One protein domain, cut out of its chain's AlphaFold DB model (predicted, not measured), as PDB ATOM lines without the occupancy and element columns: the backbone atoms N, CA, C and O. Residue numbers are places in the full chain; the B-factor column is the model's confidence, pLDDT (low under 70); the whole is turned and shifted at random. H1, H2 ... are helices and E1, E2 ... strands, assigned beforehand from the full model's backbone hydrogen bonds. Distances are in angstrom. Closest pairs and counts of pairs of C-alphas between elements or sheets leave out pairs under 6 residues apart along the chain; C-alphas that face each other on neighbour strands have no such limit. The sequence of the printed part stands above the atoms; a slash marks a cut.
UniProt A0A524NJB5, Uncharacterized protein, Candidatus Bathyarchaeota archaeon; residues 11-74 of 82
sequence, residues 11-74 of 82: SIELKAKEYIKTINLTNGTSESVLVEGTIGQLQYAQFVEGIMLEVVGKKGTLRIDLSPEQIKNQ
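This is residues 11 to 74 of the 82 residues of an uncharacterized protein of Candidatus Bathyarchaeota archaeon (UniProt A0A524NJB5). The model is a flat, splayed body: an antiparallel sheet of four strands, E1, E6, E5 and E4, and a two-stranded hairpin, E2 and E3, that spreads away from it like the other leg of a V, with the links E1 to E2 and E3 to E4 at the joined end. The short helix H1 ends the printed part, off the sheet and far from the E2 and E3 hairpin. The printed part has 64 residues, with six named strands and one named helix in the order E1 E2 E3 E4 E5 E6 H1, and its class is mostly strand. The whole is loose, with a radius of gyration of the C-alphas of 14.2 A, and spans 37 by 30 by 16 A.

E1, residues 11 to 14, is an edge strand and the antiparallel neighbour of E6, residues 60 to 64, at 177 degrees, with N 11 and O 63 2.8 A apart. E2, residues 20 to 25, and E3, residues 33 to 37, form an antiparallel hairpin at 176 degrees, where N 36 and O 22 are 2.8 A apart. The closest C-alphas of E1 and E2, those of Leu 14 and Ile 20, are 7.9 A apart, while E2 and E6 are apart. E3 and E4, residues 42 to 48, are apart too. E4, E5, residues 52 to 57, and E6 form a meander, each strand the antiparallel neighbour of the one before. E4 and E5 are a hairpin at 165 degrees, with N 46 and O 54 2.9 A apart. E5 and E6 are a hairpin at 165 degrees, with N 55 and O 62 2.8 A apart. H1, residues 68 to 74, is not on the sheet; its closest C-alpha to E4 is that of Pro 68, 7.4 A from that of Phe 47. In H1, 2 of 3 O i to N i+4 pairs are within hydrogen-bond range.

E1 begins at C-alpha 11, at (-18.093, 9.552, 43.582), and is 10.0 A long from first to last C-alpha. E2 is 13.8 A long, and E3 and E6 are 13.5 A each. E4, the longest strand by residues, is 16.8 A long and begins at C-alpha 42, at (-19.841, -2.933, 54.400); E5 is 16.2 A. H1 is 10.9 A long and ends at C-alpha 74, at (-0.013, 10.388, 55.453).

The two C-alphas farthest apart, those of Thr 29 and Gln 43, are 39.2 A apart. The printed part has no cut and no long link. The mean pLDDT of the printed part is 88.6; residues 27 to 30 and 73 to 74 are under 70.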
ATOM      1  N   SER A  11     -16.685   9.696  43.925       94.81
ATOM      2  CA  SER A  11     -18.093   9.552  43.582       94.81
ATOM      3  C   SER A  11     -18.776   8.645  44.594       94.81
ATOM      4  O   SER A  11     -18.181   7.692  45.099       94.81
ATOM      5  N   ILE A  12     -20.038   8.944  44.889       96.19
ATOM      6  CA  ILE A  12     -20.900   8.085  45.690       96.19
ATOM      7  C   ILE A  12     -22.158   7.768  44.891       96.19
ATOM      8  O   ILE A  12     -22.848   8.662  44.406       96.19
ATOM      9  N   GLU A  13     -22.453   6.483  44.762       96.81
ATOM     10  CA  GLU A  13     -23.671   5.986  44.139       96.81
ATOM     11  C   GLU A  13     -24.509   5.294  45.210       96.81
ATOM     12  O   GLU A  13     -24.045   4.364  45.871       96.81
ATOM     13  N   LEU A  14     -25.742   5.752  45.409       97.38
ATOM     14  CA  LEU A  14     -26.669   5.184  46.385       97.38
ATOM     15  C   LEU A  14     -27.875   4.589  45.668       97.38
ATOM     16  O   LEU A  14     -28.410   5.180  44.735       97.38
ATOM     17  N   LYS A  15     -28.352   3.444  46.154       96.25
ATOM     18  CA  LYS A  15     -29.486   2.721  45.555       96.25
ATOM     19  C   LYS A  15     -30.823   3.458  45.689       96.25
ATOM     20  O   LYS A  15     -31.758   3.152  44.959       96.25
ATOM     21  N   ALA A  16     -30.930   4.381  46.644       94.69
ATOM     22  CA  ALA A  16     -32.131   5.173  46.875       94.69
ATOM     23  C   ALA A  16     -31.792   6.509  47.548       94.69
ATOM     24  O   ALA A  16     -30.860   6.601  48.350       94.69
ATOM     25  N   LYS A  17     -32.608   7.535  47.267       93.44
ATOM     26  CA  LYS A  17     -32.461   8.890  47.829       93.44
ATOM     27  C   LYS A  17     -32.528   8.933  49.358       93.44
ATOM     28  O   LYS A  17     -31.899   9.780  49.969       93.44
ATOM     29  N   GLU A  18     -33.269   8.011  49.972       95.00
ATOM     30  CA  GLU A  18     -33.445   7.915  51.429       95.00
ATOM     31  C   GLU A  18     -32.144   7.585  52.182       95.00
ATOM     32  O   GLU A  18     -32.083   7.705  53.402       95.00
ATOM     33  N   TYR A  19     -31.098   7.153  51.469       94.62
ATOM     34  CA  TYR A  19     -29.782   6.881  52.048       94.62
ATOM     35  C   TYR A  19     -28.871   8.111  52.074       94.62
ATOM     36  O   TYR A  19     -27.799   8.050  52.680       94.62
ATOM     37  N   ILE A  20     -29.307   9.223  51.477       95.06
ATOM     38  CA  ILE A  20     -28.760  10.549  51.750       95.06
ATOM     39  C   ILE A  20     -29.414  11.073  53.021       95.06
ATOM     40  O   ILE A  20     -30.636  11.174  53.118       95.06
ATOM     41  N   LYS A  21     -28.581  11.444  53.988       91.06
ATOM     42  CA  LYS A  21     -29.015  12.128  55.201       91.06
ATOM     43  C   LYS A  21     -29.079  13.634  54.970       91.06
ATOM     44  O   LYS A  21     -30.012  14.288  55.428       91.06
ATOM     45  N   THR A  22     -28.082  14.206  54.297       88.31
ATOM     46  CA  THR A  22     -27.965  15.661  54.135       88.31
ATOM     47  C   THR A  22     -27.126  16.012  52.908       88.31
ATOM     48  O   THR A  22     -26.070  15.425  52.694       88.31
ATOM     49  N   ILE A  23     -27.583  16.994  52.126       88.44
ATOM     50  CA  ILE A  23     -26.781  17.693  51.113       88.44
ATOM     51  C   ILE A  23     -26.909  19.184  51.416       88.44
ATOM     52  O   ILE A  23     -27.988  19.748  51.256       88.44
ATOM     53  N   ASN A  24     -25.825  19.808  51.869       83.44
ATOM     54  CA  ASN A  24     -25.751  21.252  52.065       83.44
ATOM     55  C   ASN A  24     -24.799  21.846  51.032       83.44
ATOM     56  O   ASN A  24     -23.604  21.556  51.037       83.44
ATOM     57  N   LEU A  25     -25.351  22.691  50.168       79.69
ATOM     58  CA  LEU A  25     -24.629  23.503  49.197       79.69
ATOM     59  C   LEU A  25     -24.748  24.952  49.681       79.69
ATOM     60  O   LEU A  25     -25.776  25.594  49.462       79.69
ATOM     61  N   THR A  26     -23.769  25.440  50.446       74.00
ATOM     62  CA  THR A  26     -23.821  26.808  50.980       74.00
ATOM     63  C   THR A  26     -23.264  27.805  49.971       74.00
ATOM     64  O   THR A  26     -22.089  27.744  49.626       74.00
ATOM     65  N   ASN A  27     -24.090  28.772  49.569       58.53
ATOM     66  CA  ASN A  27     -23.699  29.897  48.713       58.53
ATOM     67  C   ASN A  27     -23.285  31.114  49.569       58.53
ATOM     68  O   ASN A  27     -23.939  32.155  49.531       58.53
ATOM     69  N   GLY A  28     -22.253  30.961  50.405       60.16
ATOM     70  CA  GLY A  28     -21.753  32.001  51.316       60.16
ATOM     71  C   GLY A  28     -20.224  32.092  51.322       60.16
ATOM     72  O   GLY A  28     -19.556  31.313  50.656       60.16
ATOM     73  N   THR A  29     -19.657  33.022  52.100       60.00
ATOM     74  CA  THR A  29     -18.207  33.328  52.140       60.00
ATOM     75  C   THR A  29     -17.307  32.163  52.577       60.00
ATOM     76  O   THR A  29     -16.093  32.233  52.403       60.00
ATOM     77  N   SER A  30     -17.886  31.088  53.118       62.53
ATOM     78  CA  SER A  30     -17.253  29.778  53.278       62.53
ATOM     79  C   SER A  30     -17.943  28.769  52.350       62.53
ATOM     80  O   SER A  30     -18.994  28.226  52.688       62.53
ATOM     81  N   GLU A  31     -17.365  28.533  51.173       71.12
ATOM     82  CA  GLU A  31     -17.900  27.668  50.105       71.12
ATOM     83  C   GLU A  31     -17.727  26.164  50.405       71.12
ATOM     84  O   GLU A  31     -17.205  25.396  49.598       71.12
ATOM     85  N   SER A  32     -18.115  25.707  51.598       77.56
ATOM     86  CA  SER A  32     -18.033  24.284  51.936       77.56
ATOM     87  C   SER A  32     -19.298  23.542  51.512       77.56
ATOM     88  O   SER A  32     -20.399  23.890  51.933       77.56
ATOM     89  N   VAL A  33     -19.144  22.465  50.747       84.69
ATOM     90  CA  VAL A  33     -20.236  21.537  50.429       84.69
ATOM     91  C   VAL A  33     -20.158  20.333  51.363       84.69
ATOM     92  O   VAL A  33     -19.096  19.729  51.505       84.69
ATOM     93  N   LEU A  34     -21.281  19.957  51.978       87.00
ATOM     94  CA  LEU A  34     -21.387  18.758  52.813       87.00
ATOM     95  C   LEU A  34     -22.372  17.766  52.194       87.00
ATOM     96  O   LEU A  34     -23.537  18.096  51.975       87.00
ATOM     97  N   VAL A  35     -21.911  16.533  51.985       89.94
ATOM     98  CA  VAL A  35     -22.737  15.397  51.566       89.94
ATOM     99  C   VAL A  35     -22.615  14.299  52.623       89.94
ATOM    100  O   VAL A  35     -21.562  13.685  52.765       89.94
ATOM    101  N   GLU A  36     -23.693  14.047  53.362       92.19
ATOM    102  CA  GLU A  36     -23.785  12.970  54.354       92.19
ATOM    103  C   GLU A  36     -24.796  11.907  53.916       92.19
ATOM    104  O   GLU A  36     -25.919  12.211  53.504       92.19
ATOM    105  N   GLY A  37     -24.437  10.637  54.090       94.62
ATOM    106  CA  GLY A  37     -25.297   9.498  53.789       94.62
ATOM    107  C   GLY A  37     -24.723   8.186  54.313       94.62
ATOM    108  O   GLY A  37     -23.759   8.173  55.078       94.62
ATOM    109  N   THR A  38     -25.314   7.062  53.909       97.06
ATOM    110  CA  THR A  38     -24.834   5.724  54.275       97.06
ATOM    111  C   THR A  38     -24.803   4.782  53.076       97.06
ATOM    112  O   THR A  38     -25.799   4.611  52.376       97.06
ATOM    113  N   ILE A  39     -23.682   4.084  52.889       97.75
ATOM    114  CA  ILE A  39     -23.589   2.940  51.967       97.75
ATOM    115  C   ILE A  39     -24.138   1.643  52.591       97.75
ATOM    116  O   ILE A  39     -24.148   0.594  51.954       97.75
ATOM    117  N   GLY A  40     -24.663   1.694  53.820       97.81
ATOM    118  CA  GLY A  40     -25.143   0.530  54.562       97.81
ATOM    119  C   GLY A  40     -24.007  -0.335  55.113       97.81
ATOM    120  O   GLY A  40     -22.869   0.107  55.224       97.81
ATOM    121  N   GLN A  41     -24.327  -1.579  55.479       98.19
ATOM    122  CA  GLN A  41     -23.328  -2.538  55.960       98.19
ATOM    123  C   GLN A  41     -22.264  -2.779  54.882       98.19
ATOM    124  O   GLN A  41     -22.624  -3.085  53.741       98.19
ATOM    125  N   LEU A  42     -20.989  -2.662  55.263       98.38
ATOM    126  CA  LEU A  42     -19.841  -2.933  54.400       98.38
ATOM    127  C   LEU A  42     -19.901  -4.372  53.871       98.38
ATOM    128  O   LEU A  42     -20.107  -5.308  54.644       98.38
ATOM    129  N   GLN A  43     -19.731  -4.530  52.562       98.25
ATOM    130  CA  GLN A  43     -19.568  -5.829  51.911       98.25
ATOM    131  C   GLN A  43     -18.095  -6.092  51.619       98.25
ATOM    132  O   GLN A  43     -17.588  -7.150  51.974       98.25
ATOM    133  N   TYR A  44     -17.406  -5.118  51.022       97.75
ATOM    134  CA  TYR A  44     -15.966  -5.167  50.799       97.75
ATOM    135  C   TYR A  44     -15.388  -3.771  50.549       97.75
ATOM    136  O   TYR A  44     -16.111  -2.824  50.232       97.75
ATOM    137  N   ALA A  45     -14.068  -3.670  50.675       97.19
ATOM    138  CA  ALA A  45     -13.279  -2.537  50.221       97.19
ATOM    139  C   ALA A  45     -12.025  -3.067  49.515       97.19
ATOM    140  O   ALA A  45     -11.358  -3.954  50.050       97.19
ATOM    141  N   GLN A  46     -11.719  -2.557  48.324       95.94
ATOM    142  CA  GLN A  46     -10.595  -3.037  47.518       95.94
ATOM    143  C   GLN A  46      -9.964  -1.921  46.690       95.94
ATOM    144  O   GLN A  46     -10.633  -0.961  46.309       95.94
ATOM    145  N   PHE A  47      -8.679  -2.081  46.375       94.62
ATOM    146  CA  PHE A  47      -8.028  -1.249  45.373       94.62
ATOM    147  C   PHE A  47      -8.252  -1.834  43.985       94.62
ATOM    148  O   PHE A  47      -7.926  -2.995  43.741       94.62
ATOM    149  N   VAL A  48      -8.761  -1.011  43.078       91.88
ATOM    150  CA  VAL A  48      -8.959  -1.342  41.669       91.88
ATOM    151  C   VAL A  48      -7.819  -0.717  40.874       91.88
ATOM    152  O   VAL A  48      -7.548   0.481  40.994       91.88
ATOM    153  N   GLU A  49      -7.102  -1.557  40.124       86.25
ATOM    154  CA  GLU A  49      -6.009  -1.159  39.218       86.25
ATOM    155  C   GLU A  49      -4.901  -0.310  39.879       86.25
ATOM    156  O   GLU A  49      -4.168   0.413  39.214       86.25
ATOM    157  N   GLY A  50      -4.766  -0.386  41.209       81.12
ATOM    158  CA  GLY A  50      -3.763   0.360  41.979       81.12
ATOM    159  C   GLY A  50      -3.994   1.874  42.069       81.12
ATOM    160  O   GLY A  50      -3.189   2.561  42.696       81.12
ATOM    161  N   ILE A  51      -5.082   2.393  41.493       86.56
ATOM    162  CA  ILE A  51      -5.342   3.837  41.363       86.56
ATOM    163  C   ILE A  51      -6.612   4.308  42.079       86.56
ATOM    164  O   ILE A  51      -6.764   5.505  42.310       86.56
ATOM    165  N   MET A  52      -7.514   3.394  42.439       91.50
ATOM    166  CA  MET A  52      -8.820   3.721  43.011       91.50
ATOM    167  C   MET A  52      -9.140   2.811  44.190       91.50
ATOM    168  O   MET A  52      -8.950   1.599  44.107       91.50
ATOM    169  N   LEU A  53      -9.678   3.378  45.267       95.56
ATOM    170  CA  LEU A  53     -10.299   2.627  46.350       95.56
ATOM    171  C   LEU A  53     -11.809   2.559  46.103       95.56
ATOM    172  O   LEU A  53     -12.495   3.583  46.072       95.56
ATOM    173  N   GLU A  54     -12.326   1.344  45.952       97.38
ATOM    174  CA  GLU A  54     -13.753   1.056  45.862       97.38
ATOM    175  C   GLU A  54     -14.242   0.471  47.190       97.38
ATOM    176  O   GLU A  54     -13.722  -0.539  47.669       97.38
ATOM    177  N   VAL A  55     -15.255   1.100  47.787       98.00
ATOM    178  CA  VAL A  55     -15.904   0.669  49.030       98.00
ATOM    179  C   VAL A  55     -17.371   0.378  48.741       98.00
ATOM    180  O   VAL A  55     -18.156   1.289  48.470       98.00
ATOM    181  N   VAL A  56     -17.755  -0.894  48.824       98.31
ATOM    182  CA  VAL A  56     -19.110  -1.355  48.510       98.31
ATOM    183  C   VAL A  56     -19.842  -1.735  49.783       98.31
ATOM    184  O   VAL A  56     -19.400  -2.584  50.558       98.31
ATOM    185  N   GLY A  57     -21.006  -1.125  49.982       98.44
ATOM    186  CA  GLY A  57     -21.944  -1.480  51.033       98.44
ATOM    187  C   GLY A  57     -23.291  -1.942  50.475       98.44
ATOM    188  O   GLY A  57     -23.585  -1.856  49.284       98.44
ATOM    189  N   LYS A  58     -24.170  -2.440  51.352       98.25
ATOM    190  CA  LYS A  58     -25.508  -2.930  50.957       98.25
ATOM    191  C   LYS A  58     -26.369  -1.904  50.207       98.25
ATOM    192  O   LYS A  58     -27.229  -2.315  49.423       98.25
ATOM    193  N   LYS A  59     -26.160  -0.610  50.439       98.06
ATOM    194  CA  LYS A  59     -27.002   0.503  49.973       98.06
ATOM    195  C   LYS A  59     -26.325   1.411  48.944       98.06
ATOM    196  O   LYS A  59     -26.992   2.296  48.416       98.06
ATOM    197  N   GLY A  60     -25.051   1.186  48.634       97.75
ATOM    198  CA  GLY A  60     -24.327   2.009  47.676       97.75
ATOM    199  C   GLY A  60     -22.838   1.709  47.615       97.75
ATOM    200  O   GLY A  60     -22.342   0.832  48.323       97.75
ATOM    201  N   THR A  61     -22.147   2.479  46.785       98.19
ATOM    202  CA  THR A  61     -20.723   2.338  46.499       98.19
ATOM    203  C   THR A  61     -20.051   3.705  46.547       98.19
ATOM    204  O   THR A  61     -20.525   4.650  45.917       98.19
ATOM    205  N   LEU A  62     -18.949   3.806  47.289       97.56
ATOM    206  CA  LEU A  62     -18.043   4.953  47.280       97.56
ATOM    207  C   LEU A  62     -16.806   4.577  46.464       97.56
ATOM    208  O   LEU A  62     -16.181   3.550  46.727       97.56
ATOM    209  N   ARG A  63     -16.442   5.415  45.496       96.75
ATOM    210  CA  ARG A  63     -15.196   5.296  44.732       96.75
ATOM    211  C   ARG A  63     -14.391   6.562  44.914       96.75
ATOM    212  O   ARG A  63     -14.939   7.650  44.755       96.75
ATOM    213  N   ILE A  64     -13.119   6.416  45.243       95.31
ATOM    214  CA  ILE A  64     -12.183   7.529  45.366       95.31
ATOM    215  C   ILE A  64     -10.897   7.192  44.623       95.31
ATOM    216  O   ILE A  64     -10.351   6.100  44.789       95.31
ATOM    217  N   ASP A  65     -10.421   8.131  43.812       92.69
ATOM    218  CA  ASP A  65      -9.113   8.085  43.162       92.69
ATOM    219  C   ASP A  65      -8.036   8.208  44.244       92.69
ATOM    220  O   ASP A  65      -7.601   9.300  44.606       92.69
ATOM    221  N   LEU A  66      -7.664   7.068  44.817       90.06
ATOM    222  CA  LEU A  66      -6.733   6.952  45.924       90.06
ATOM    223  C   LEU A  66      -5.905   5.686  45.736       90.06
ATOM    224  O   LEU A  66      -6.411   4.567  45.860       90.06
ATOM    225  N   SER A  67      -4.617   5.864  45.465       87.75
ATOM    226  CA  SER A  67      -3.670   4.756  45.383       87.75
ATOM    227  C   SER A  67      -3.223   4.293  46.779       87.75
ATOM    228  O   SER A  67      -3.157   5.094  47.721       87.75
ATOM    229  N   PRO A  68      -2.824   3.016  46.935       86.50
ATOM    230  CA  PRO A  68      -2.262   2.513  48.189       86.50
ATOM    231  C   PRO A  68      -1.047   3.309  48.693       86.50
ATOM    232  O   PRO A  68      -0.817   3.401  49.900       86.50
ATOM    233  N   GLU A  69      -0.248   3.875  47.786       85.00
ATOM    234  CA  GLU A  69       0.952   4.648  48.123       85.00
ATOM    235  C   GLU A  69       0.612   5.998  48.764       85.00
ATOM    236  O   GLU A  69       1.265   6.412  49.724       85.00
ATOM    237  N   GLN A  70      -0.453   6.654  48.293       80.88
ATOM    238  CA  GLN A  70      -0.936   7.914  48.863       80.88
ATOM    239  C   GLN A  70      -1.422   7.736  50.308       80.88
ATOM    240  O   GLN A  70      -1.151   8.598  51.144       80.88
ATOM    241  N   ILE A  71      -2.044   6.596  50.635       80.75
ATOM    242  CA  ILE A  71      -2.459   6.278  52.013       80.75
ATOM    243  C   ILE A  71      -1.245   6.122  52.934       80.75
ATOM    244  O   ILE A  71      -1.223   6.644  54.048       80.75
ATOM    245  N   LYS A  72      -0.200   5.431  52.470       74.19
ATOM    246  CA  LYS A  72       1.005   5.179  53.279       74.19
ATOM    247  C   LYS A  72       1.780   6.459  53.611       74.19
ATOM    248  O   LYS A  72       2.440   6.515  54.648       74.19
ATOM    249  N   ASN A  73       1.688   7.488  52.769       58.31
ATOM    250  CA  ASN A  73       2.432   8.737  52.941       58.31
ATOM    251  C   ASN A  73       1.836   9.701  53.984       58.31
ATOM    252  O   ASN A  73       2.546  10.606  54.427       58.31
ATOM    253  N   GLN A  74       0.596   9.502  54.446       54.12
ATOM    254  CA  GLN A  74      -0.013  10.388  55.453       54.12
ATOM    255  C   GLN A  74       0.553  10.192  56.871       54.12
ATOM    256  O   GLN A  74       0.597  11.146  57.639       54.12
TER     257      GLN A  74